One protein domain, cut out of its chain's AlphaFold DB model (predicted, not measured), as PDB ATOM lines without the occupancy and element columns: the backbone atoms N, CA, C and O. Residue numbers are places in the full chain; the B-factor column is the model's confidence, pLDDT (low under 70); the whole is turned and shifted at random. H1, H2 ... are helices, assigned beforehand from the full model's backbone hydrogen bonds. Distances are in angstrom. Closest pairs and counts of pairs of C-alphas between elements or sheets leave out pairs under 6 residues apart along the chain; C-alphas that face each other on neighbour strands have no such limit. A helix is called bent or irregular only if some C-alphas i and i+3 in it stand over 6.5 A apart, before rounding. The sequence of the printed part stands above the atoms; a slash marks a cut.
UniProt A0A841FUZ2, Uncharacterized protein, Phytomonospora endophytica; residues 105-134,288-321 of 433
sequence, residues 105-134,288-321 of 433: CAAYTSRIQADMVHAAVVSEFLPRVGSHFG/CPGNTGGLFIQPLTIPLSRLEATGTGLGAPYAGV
ATOM      1  N   CYS A 105     365.751 227.565 337.651       93.31
ATOM      2  CA  CYS A 105     366.638 228.130 336.626       93.31
ATOM      3  C   CYS A 105     366.981 227.216 335.431       93.31
ATOM      4  O   CYS A 105     367.816 227.582 334.606       93.31
ATOM      5  N   ALA A 106     366.345 226.050 335.275       94.56
ATOM      6  CA  ALA A 106     366.495 225.246 334.066       94.56
ATOM      7  C   ALA A 106     365.488 225.691 332.997       94.56
ATOM      8  O   ALA A 106     364.273 225.589 333.199       94.56
ATOM      9  N   ALA A 107     365.980 226.136 331.839       94.62
ATOM     10  CA  ALA A 107     365.136 226.462 330.691       94.62
ATOM     11  C   ALA A 107     364.182 225.305 330.333       94.62
ATOM     12  O   ALA A 107     364.477 224.120 330.543       94.62
ATOM     13  N   TYR A 108     363.013 225.635 329.785       94.94
ATOM     14  CA  TYR A 108     362.163 224.629 329.157       94.94
ATOM     15  C   TYR A 108     362.815 224.132 327.866       94.94
ATOM     16  O   TYR A 108     363.393 224.906 327.108       94.94
ATOM     17  N   THR A 109     362.713 222.830 327.606       93.44
ATOM     18  CA  THR A 109     363.377 222.195 326.456       93.44
ATOM     19  C   THR A 109     362.634 222.418 325.142       93.44
ATOM     20  O   THR A 109     363.174 222.145 324.073       93.44
ATOM     21  N   SER A 110     361.390 222.902 325.196       94.00
ATOM     22  CA  SER A 110     360.584 223.178 324.010       94.00
ATOM     23  C   SER A 110     359.653 224.370 324.203       94.00
ATOM     24  O   SER A 110     359.194 224.666 325.310       94.00
ATOM     25  N   ARG A 111     359.321 225.018 323.080       93.75
ATOM     26  CA  ARG A 111     358.414 226.170 323.040       93.75
ATOM     27  C   ARG A 111     357.007 225.802 323.500       93.75
ATOM     28  O   ARG A 111     356.392 226.560 324.231       93.75
ATOM     29  N   ILE A 112     356.540 224.607 323.134       93.44
ATOM     30  CA  ILE A 112     355.223 224.089 323.524       93.44
ATOM     31  C   ILE A 112     355.120 223.992 325.050       93.44
ATOM     32  O   ILE A 112     354.142 224.458 325.628       93.44
ATOM     33  N   GLN A 113     356.146 223.449 325.713       94.19
ATOM     34  CA  GLN A 113     356.155 223.340 327.172       94.19
ATOM     35  C   GLN A 113     356.144 224.720 327.844       94.19
ATOM     36  O   GLN A 113     355.381 224.932 328.787       94.19
ATOM     37  N   ALA A 114     356.949 225.662 327.343       95.06
ATOM     38  CA  ALA A 114     356.983 227.027 327.861       95.06
ATOM     39  C   ALA A 114     355.649 227.767 327.641       95.06
ATOM     40  O   ALA A 114     355.140 228.374 328.579       95.06
ATOM     41  N   ASP A 115     355.047 227.664 326.449       95.06
ATOM     42  CA  ASP A 115     353.740 228.257 326.123       95.06
ATOM     43  C   ASP A 115     352.627 227.704 327.033       95.06
ATOM     44  O   ASP A 115     351.827 228.480 327.552       95.06
ATOM     45  N   MET A 116     352.594 226.388 327.285       95.06
ATOM     46  CA  MET A 116     351.597 225.771 328.171       95.06
ATOM     47  C   MET A 116     351.718 226.259 329.616       95.06
ATOM     48  O   MET A 116     350.713 226.613 330.233       95.06
ATOM     49  N   VAL A 117     352.937 226.287 330.162       95.62
ATOM     50  CA  VAL A 117     353.157 226.758 331.536       95.62
ATOM     51  C   VAL A 117     352.863 228.251 331.647       95.62
ATOM     52  O   VAL A 117     352.196 228.668 332.589       95.62
ATOM     53  N   HIS A 118     353.310 229.053 330.680       96.12
ATOM     54  CA  HIS A 118     353.026 230.486 330.639       96.12
ATOM     55  C   HIS A 118     351.522 230.761 330.617       96.12
ATOM     56  O   HIS A 118     351.034 231.518 331.452       96.12
ATOM     57  N   ALA A 119     350.773 230.079 329.746       96.06
ATOM     58  CA  ALA A 119     349.322 230.211 329.664       96.06
ATOM     59  C   ALA A 119     348.617 229.800 330.968       96.06
ATOM     60  O   ALA A 119     347.682 230.478 331.396       96.06
ATOM     61  N   ALA A 120     349.074 228.734 331.630       94.56
ATOM     62  CA  ALA A 120     348.522 228.305 332.916       94.56
ATOM     63  C   ALA A 120     348.794 229.338 334.023       94.56
ATOM     64  O   ALA A 120     347.885 229.727 334.750       94.56
ATOM     65  N   VAL A 121     350.021 229.858 334.114       94.56
ATOM     66  CA  VAL A 121     350.374 230.899 335.092       94.56
ATOM     67  C   VAL A 121     349.578 232.183 334.828       94.56
ATOM     68  O   VAL A 121     348.993 232.750 335.748       94.56
ATOM     69  N   VAL A 122     349.502 232.642 333.579       95.81
ATOM     70  CA  VAL A 122     348.755 233.861 333.232       95.81
ATOM     71  C   VAL A 122     347.261 233.705 333.520       95.81
ATOM     72  O   VAL A 122     346.652 234.629 334.047       95.81
ATOM     73  N   SER A 123     346.661 232.555 333.211       94.88
ATOM     74  CA  SER A 123     345.213 232.367 333.379       94.88
ATOM     75  C   SER A 123     344.791 232.014 334.808       94.88
ATOM     76  O   SER A 123     343.688 232.376 335.213       94.88
ATOM     77  N   GLU A 124     345.644 231.357 335.602       93.38
ATOM     78  CA  GLU A 124     345.281 230.912 336.954       93.38
ATOM     79  C   GLU A 124     345.949 231.712 338.072       93.38
ATOM     80  O   GLU A 124     345.317 231.976 339.099       93.38
ATOM     81  N   PHE A 125     347.223 232.080 337.918       92.12
ATOM     82  CA  PHE A 125     347.986 232.738 338.976       92.12
ATOM     83  C   PHE A 125     347.756 234.251 339.002       92.12
ATOM     84  O   PHE A 125     347.462 234.778 340.075       92.12
ATOM     85  N   LEU A 126     347.813 234.945 337.857       94.25
ATOM     86  CA  LEU A 126     347.625 236.406 337.827       94.25
ATOM     87  C   LEU A 126     346.289 236.859 338.439       94.25
ATOM     88  O   LEU A 126     346.328 237.709 339.333       94.25
ATOM     89  N   PRO A 127     345.128 236.254 338.107       95.38
ATOM     90  CA  PRO A 127     343.867 236.665 338.723       95.38
ATOM     91  C   PRO A 127     343.839 236.434 340.239       95.38
ATOM     92  O   PRO A 127     343.226 237.198 340.985       95.38
ATOM     93  N   ARG A 128     344.527 235.393 340.733       93.75
ATOM     94  CA  ARG A 128     344.643 235.142 342.178       93.75
ATOM     95  C   ARG A 128     345.512 236.187 342.856       93.75
ATOM     96  O   ARG A 128     345.163 236.596 343.963       93.75
ATOM     97  N   VAL A 129     346.596 236.623 342.211       92.88
ATOM     98  CA  VAL A 129     347.414 237.738 342.697       92.88
ATOM     99  C   VAL A 129     346.568 239.000 342.786       92.88
ATOM    100  O   VAL A 129     346.511 239.593 343.859       92.88
ATOM    101  N   GLY A 130     345.844 239.352 341.722       94.25
ATOM    102  CA  GLY A 130     344.934 240.500 341.715       94.25
ATOM    103  C   GLY A 130     343.897 240.441 342.828       94.25
ATOM    104  O   GLY A 130     343.718 241.400 343.576       94.25
ATOM    105  N   SER A 131     343.276 239.276 343.018       94.44
ATOM    106  CA  SER A 131     342.267 239.082 344.060       94.44
ATOM    107  C   SER A 131     342.819 239.145 345.491       94.44
ATOM    108  O   SER A 131     342.088 239.576 346.378       94.44
ATOM    109  N   HIS A 132     344.046 238.678 345.749       93.62
ATOM    110  CA  HIS A 132     344.605 238.613 347.111       93.62
ATOM    111  C   HIS A 132     345.442 239.840 347.479       93.62
ATOM    112  O   HIS A 132     345.447 240.268 348.632       93.62
ATOM    113  N   PHE A 133     346.175 240.381 346.511       94.44
ATOM    114  CA  PHE A 133     347.195 241.411 346.704       94.44
ATOM    115  C   PHE A 133     346.846 242.729 346.015       94.44
ATOM    116  O   PHE A 133     347.497 243.739 346.276       94.44
ATOM    117  N   GLY A 134     345.797 242.732 345.191       96.44
ATOM    118  CA  GLY A 134     345.321 243.905 344.485       96.44
ATOM    119  C   GLY A 134     345.919 244.074 343.087       96.44
ATOM    120  O   GLY A 134     346.867 243.391 342.689       96.44
ATOM    121  N   CYS A 288     365.547 234.087 338.294       89.44
ATOM    122  CA  CYS A 288     366.767 233.509 337.744       89.44
ATOM    123  C   CYS A 288     367.859 234.525 337.321       89.44
ATOM    124  O   CYS A 288     367.666 235.251 336.352       89.44
ATOM    125  N   PRO A 289     369.053 234.529 337.958       81.19
ATOM    126  CA  PRO A 289     369.396 233.804 339.180       81.19
ATOM    127  C   PRO A 289     368.633 234.404 340.370       81.19
ATOM    128  O   PRO A 289     368.685 235.608 340.612       81.19
ATOM    129  N   GLY A 290     367.897 233.577 341.112       78.38
ATOM    130  CA  GLY A 290     367.087 234.036 342.237       78.38
ATOM    131  C   GLY A 290     366.722 232.908 343.194       78.38
ATOM    132  O   GLY A 290     366.789 231.726 342.857       78.38
ATOM    133  N   ASN A 291     366.348 233.273 344.419       82.50
ATOM    134  CA  ASN A 291     365.839 232.317 345.393       82.50
ATOM    135  C   ASN A 291     364.375 231.999 345.059       82.50
ATOM    136  O   ASN A 291     363.518 232.873 345.139       82.50
ATOM    137  N   THR A 292     364.063 230.739 344.755       86.25
ATOM    138  CA  THR A 292     362.680 230.283 344.531       86.25
ATOM    139  C   THR A 292     361.845 230.219 345.818       86.25
ATOM    140  O   THR A 292     360.704 229.773 345.799       86.25
ATOM    141  N   GLY A 293     362.385 230.645 346.956       85.56
ATOM    142  CA  GLY A 293     361.710 230.619 348.246       85.56
ATOM    143  C   GLY A 293     361.604 229.211 348.838       85.56
ATOM    144  O   GLY A 293     362.188 228.240 348.347       85.56
ATOM    145  N   GLY A 294     360.865 229.110 349.947       85.38
ATOM    146  CA  GLY A 294     360.660 227.854 350.669       85.38
ATOM    147  C   GLY A 294     359.727 226.870 349.951       85.38
ATOM    148  O   GLY A 294     359.016 227.226 349.014       85.38
ATOM    149  N   LEU A 295     359.682 225.630 350.452       84.94
ATOM    150  CA  LEU A 295     358.936 224.501 349.868       84.94
ATOM    151  C   LEU A 295     357.476 224.814 349.496       84.94
ATOM    152  O   LEU A 295     356.958 224.261 348.534       84.94
ATOM    153  N   PHE A 296     356.810 225.705 350.232       83.56
ATOM    154  CA  PHE A 296     355.402 226.036 349.997       83.56
ATOM    155  C   PHE A 296     355.159 226.948 348.790       83.56
ATOM    156  O   PHE A 296     354.062 226.919 348.241       83.56
ATOM    157  N   ILE A 297     356.149 227.747 348.374       87.44
ATOM    158  CA  ILE A 297     356.008 228.673 347.236       87.44
ATOM    159  C   ILE A 297     356.709 228.158 345.971       87.44
ATOM    160  O   ILE A 297     356.371 228.574 344.867       87.44
ATOM    161  N   GLN A 298     357.616 227.189 346.118       90.44
ATOM    162  CA  GLN A 298     358.317 226.523 345.015       90.44
ATOM    163  C   GLN A 298     357.421 225.976 343.893       90.44
ATOM    164  O   GLN A 298     357.796 226.150 342.733       90.44
ATOM    165  N   PRO A 299     356.234 225.389 344.159       90.00
ATOM    166  CA  PRO A 299     355.330 224.952 343.092       90.00
ATOM    167  C   PRO A 299     354.916 226.069 342.125       90.00
ATOM    168  O   PRO A 299     354.535 225.787 340.995       90.00
ATOM    169  N   LEU A 300     355.006 227.328 342.561       88.81
ATOM    170  CA  LEU A 300     354.743 228.512 341.755       88.81
ATOM    171  C   LEU A 300     356.040 229.127 341.207       88.81
ATOM    172  O   LEU A 300     356.147 229.403 340.015       88.81
ATOM    173  N   THR A 301     357.039 229.341 342.062       91.69
ATOM    174  CA  THR A 301     358.263 230.083 341.711       91.69
ATOM    175  C   THR A 301     359.237 229.282 340.855       91.69
ATOM    176  O   THR A 301     359.966 229.876 340.064       91.69
ATOM    177  N   ILE A 302     359.244 227.947 340.940       93.56
ATOM    178  CA  ILE A 302     360.060 227.112 340.052       93.56
ATOM    179  C   ILE A 302     359.576 227.263 338.604       93.56
ATOM    180  O   ILE A 302     360.401 227.647 337.773       93.56
ATOM    181  N   PRO A 303     358.286 227.054 338.267       94.75
ATOM    182  CA  PRO A 303     357.790 227.323 336.920       94.75
ATOM    183  C   PRO A 303     358.146 228.717 336.390       94.75
ATOM    184  O   PRO A 303     358.602 228.816 335.251       94.75
ATOM    185  N   LEU A 304     358.011 229.760 337.219       94.81
ATOM    186  CA  LEU A 304     358.383 231.140 336.878       94.81
ATOM    187  C   LEU A 304     359.886 231.275 336.589       94.81
ATOM    188  O   LEU A 304     360.259 231.780 335.532       94.81
ATOM    189  N   SER A 305     360.748 230.724 337.452       94.81
ATOM    190  CA  SER A 305     362.207 230.719 337.247       94.81
ATOM    191  C   SER A 305     362.613 230.061 335.929       94.81
ATOM    192  O   SER A 305     363.550 230.502 335.270       94.81
ATOM    193  N   ARG A 306     361.889 229.015 335.517       95.31
ATOM    194  CA  ARG A 306     362.141 228.301 334.265       95.31
ATOM    195  C   ARG A 306     361.645 229.087 333.056       95.31
ATOM    196  O   ARG A 306     362.311 229.071 332.024       95.31
ATOM    197  N   LEU A 307     360.515 229.794 333.172       95.44
ATOM    198  CA  LEU A 307     360.049 230.726 332.136       95.44
ATOM    199  C   LEU A 307     361.069 231.853 331.920       95.44
ATOM    200  O   LEU A 307     361.375 232.177 330.775       95.44
ATOM    201  N   GLU A 308     361.642 232.388 332.997       94.00
ATOM    202  CA  GLU A 308     362.700 233.406 332.946       94.00
ATOM    203  C   GLU A 308     363.991 232.852 332.329       94.00
ATOM    204  O   GLU A 308     364.515 233.426 331.377       94.00
ATOM    205  N   ALA A 309     364.449 231.679 332.781       93.88
ATOM    206  CA  ALA A 309     365.652 231.017 332.266       93.88
ATOM    207  C   ALA A 309     365.538 230.562 330.802       93.88
ATOM    208  O   ALA A 309     366.547 230.432 330.113       93.88
ATOM    209  N   THR A 310     364.319 230.323 330.308       93.94
ATOM    210  CA  THR A 310     364.082 230.027 328.885       93.94
ATOM    211  C   THR A 310     364.514 231.201 327.996       93.94
ATOM    212  O   THR A 310     364.926 230.989 326.851       93.94
ATOM    213  N   GLY A 311     364.486 232.425 328.538       85.69
ATOM    214  CA  GLY A 311     365.014 233.623 327.896       85.69
ATOM    215  C   GLY A 311     364.458 233.828 326.488       85.69
ATOM    216  O   GLY A 311     363.286 233.565 326.218       85.69
ATOM    217  N   THR A 312     365.321 234.281 325.578       79.06
ATOM    218  CA  THR A 312     364.987 234.478 324.158       79.06
ATOM    219  C   THR A 312     365.300 233.268 323.273       79.06
ATOM    220  O   THR A 312     365.056 233.305 322.067       79.06
ATOM    221  N   GLY A 313     365.806 232.166 323.843       76.56
ATOM    222  CA  GLY A 313     366.261 230.993 323.083       76.56
ATOM    223  C   GLY A 313     365.163 230.304 322.263       76.56
ATOM    224  O   GLY A 313     365.459 229.583 321.316       76.56
ATOM    225  N   LEU A 314     363.892 230.556 322.595       80.62
ATOM    226  CA  LEU A 314     362.711 230.023 321.902       80.62
ATOM    227  C   LEU A 314     361.829 231.121 321.271       80.62
ATOM    228  O   LEU A 314     360.689 230.849 320.878       80.62
ATOM    229  N   GLY A 315     362.338 232.355 321.171       83.38
ATOM    230  CA  GLY A 315     361.628 233.519 320.632       83.38
ATOM    231  C   GLY A 315     361.518 234.670 321.634       83.38
ATOM    232  O   GLY A 315     362.487 235.022 322.295       83.38
ATOM    233  N   ALA A 316     360.338 235.292 321.728       83.00
ATOM    234  CA  ALA A 316     360.090 236.355 322.704       83.00
ATOM    235  C   ALA A 316     360.178 235.816 324.148       83.00
ATOM    236  O   ALA A 316     359.702 234.702 324.395       83.00
ATOM    237  N   PRO A 317     360.730 236.597 325.096       90.69
ATOM    238  CA  PRO A 317     360.904 236.158 326.475       90.69
ATOM    239  C   PRO A 317     359.552 235.897 327.142       90.69
ATOM    240  O   PRO A 317     358.619 236.689 327.020       90.69
ATOM    241  N   TYR A 318     359.449 234.778 327.858       93.81
ATOM    242  CA  TYR A 318     358.236 234.398 328.592       93.81
ATOM    243  C   TYR A 318     358.076 235.148 329.907       93.81
ATOM    244  O   TYR A 318     356.959 235.438 330.330       93.81
ATOM    245  N   ALA A 319     359.202 235.439 330.546       95.50
ATOM    246  CA  ALA A 319     359.283 236.221 331.756       95.50
ATOM    247  C   ALA A 319     360.547 237.087 331.720       95.50
ATOM    248  O   ALA A 319     361.504 236.759 331.017       95.50
ATOM    249  N   GLY A 320     360.550 238.194 332.455       94.19
ATOM    250  CA  GLY A 320     361.706 239.080 332.523       94.19
ATOM    251  C   GLY A 320     361.708 239.902 333.798       94.19
ATOM    252  O   GLY A 320     360.646 240.269 334.291       94.19
ATOM    253  N   VAL A 321     362.910 240.193 334.293       93.19
ATOM    254  CA  VAL A 321     363.140 240.940 335.533       93.19
ATOM    255  C   VAL A 321     362.409 242.278 335.510       93.19
ATOM    256  O   VAL A 321     362.654 243.080 334.607       93.19
TER     257      VAL A 321
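This is residues 105 to 134 and 288 to 321 of the 433 residues of an uncharacterized protein of Phytomonospora endophytica (UniProt A0A841FUZ2). A long helix, H1, and a shorter one, H2, make a lopsided V, meeting near the first residues of H1 and the last residues of H2. Residues 126 to 134, of which 126 to 133 belong to H1, stick out as an arm, and residues 294 to 299 also stand free. The printed part has 64 residues with two named helices, H1 then H2, and no named strand; its class is all helix, with 36 residues in the helices. It is compact, with a radius of gyration of the C-alphas of 11.9 A, and spans 33 by 23 by 18 A.

The printed part begins at Cys 105, with its C-alpha at (366.638, 228.130, 336.626). H1, residues 111 to 133, begins at C-alpha 111 at (358.414, 226.170, 323.040) and measures 30.3 A from first to last C-alpha. It has a kink of 29 degrees near residue 127. It is neither bent nor irregular, but only just: C-alphas 123 and 126 are 6.5 A apart. H2, residues 298 to 310, measures 17.5 A and ends at C-alpha 310 at (364.082, 230.027, 328.885).

H1 touches H2 with residues 114 to 118 alone. Their closest C-alphas, those of Ala 114 and Leu 307, are 6.4 A apart. They stand at a steep tilt of 49 degrees and run opposite ways. Of the O i to N i+4 pairs, 16 of 19 in H1 and 8 of 9 in H2 are within hydrogen-bond range.

The two C-alphas farthest apart, those of Thr 109 and Gly 134, are 33.5 A apart. Residues 135 to 287 are not printed, and C-alphas 134 and 288 are 24.8 A apart across this cut. The link from H1 to H2 runs across the cut. The mean pLDDT of the printed part is 91.3, and no printed residue is under 70.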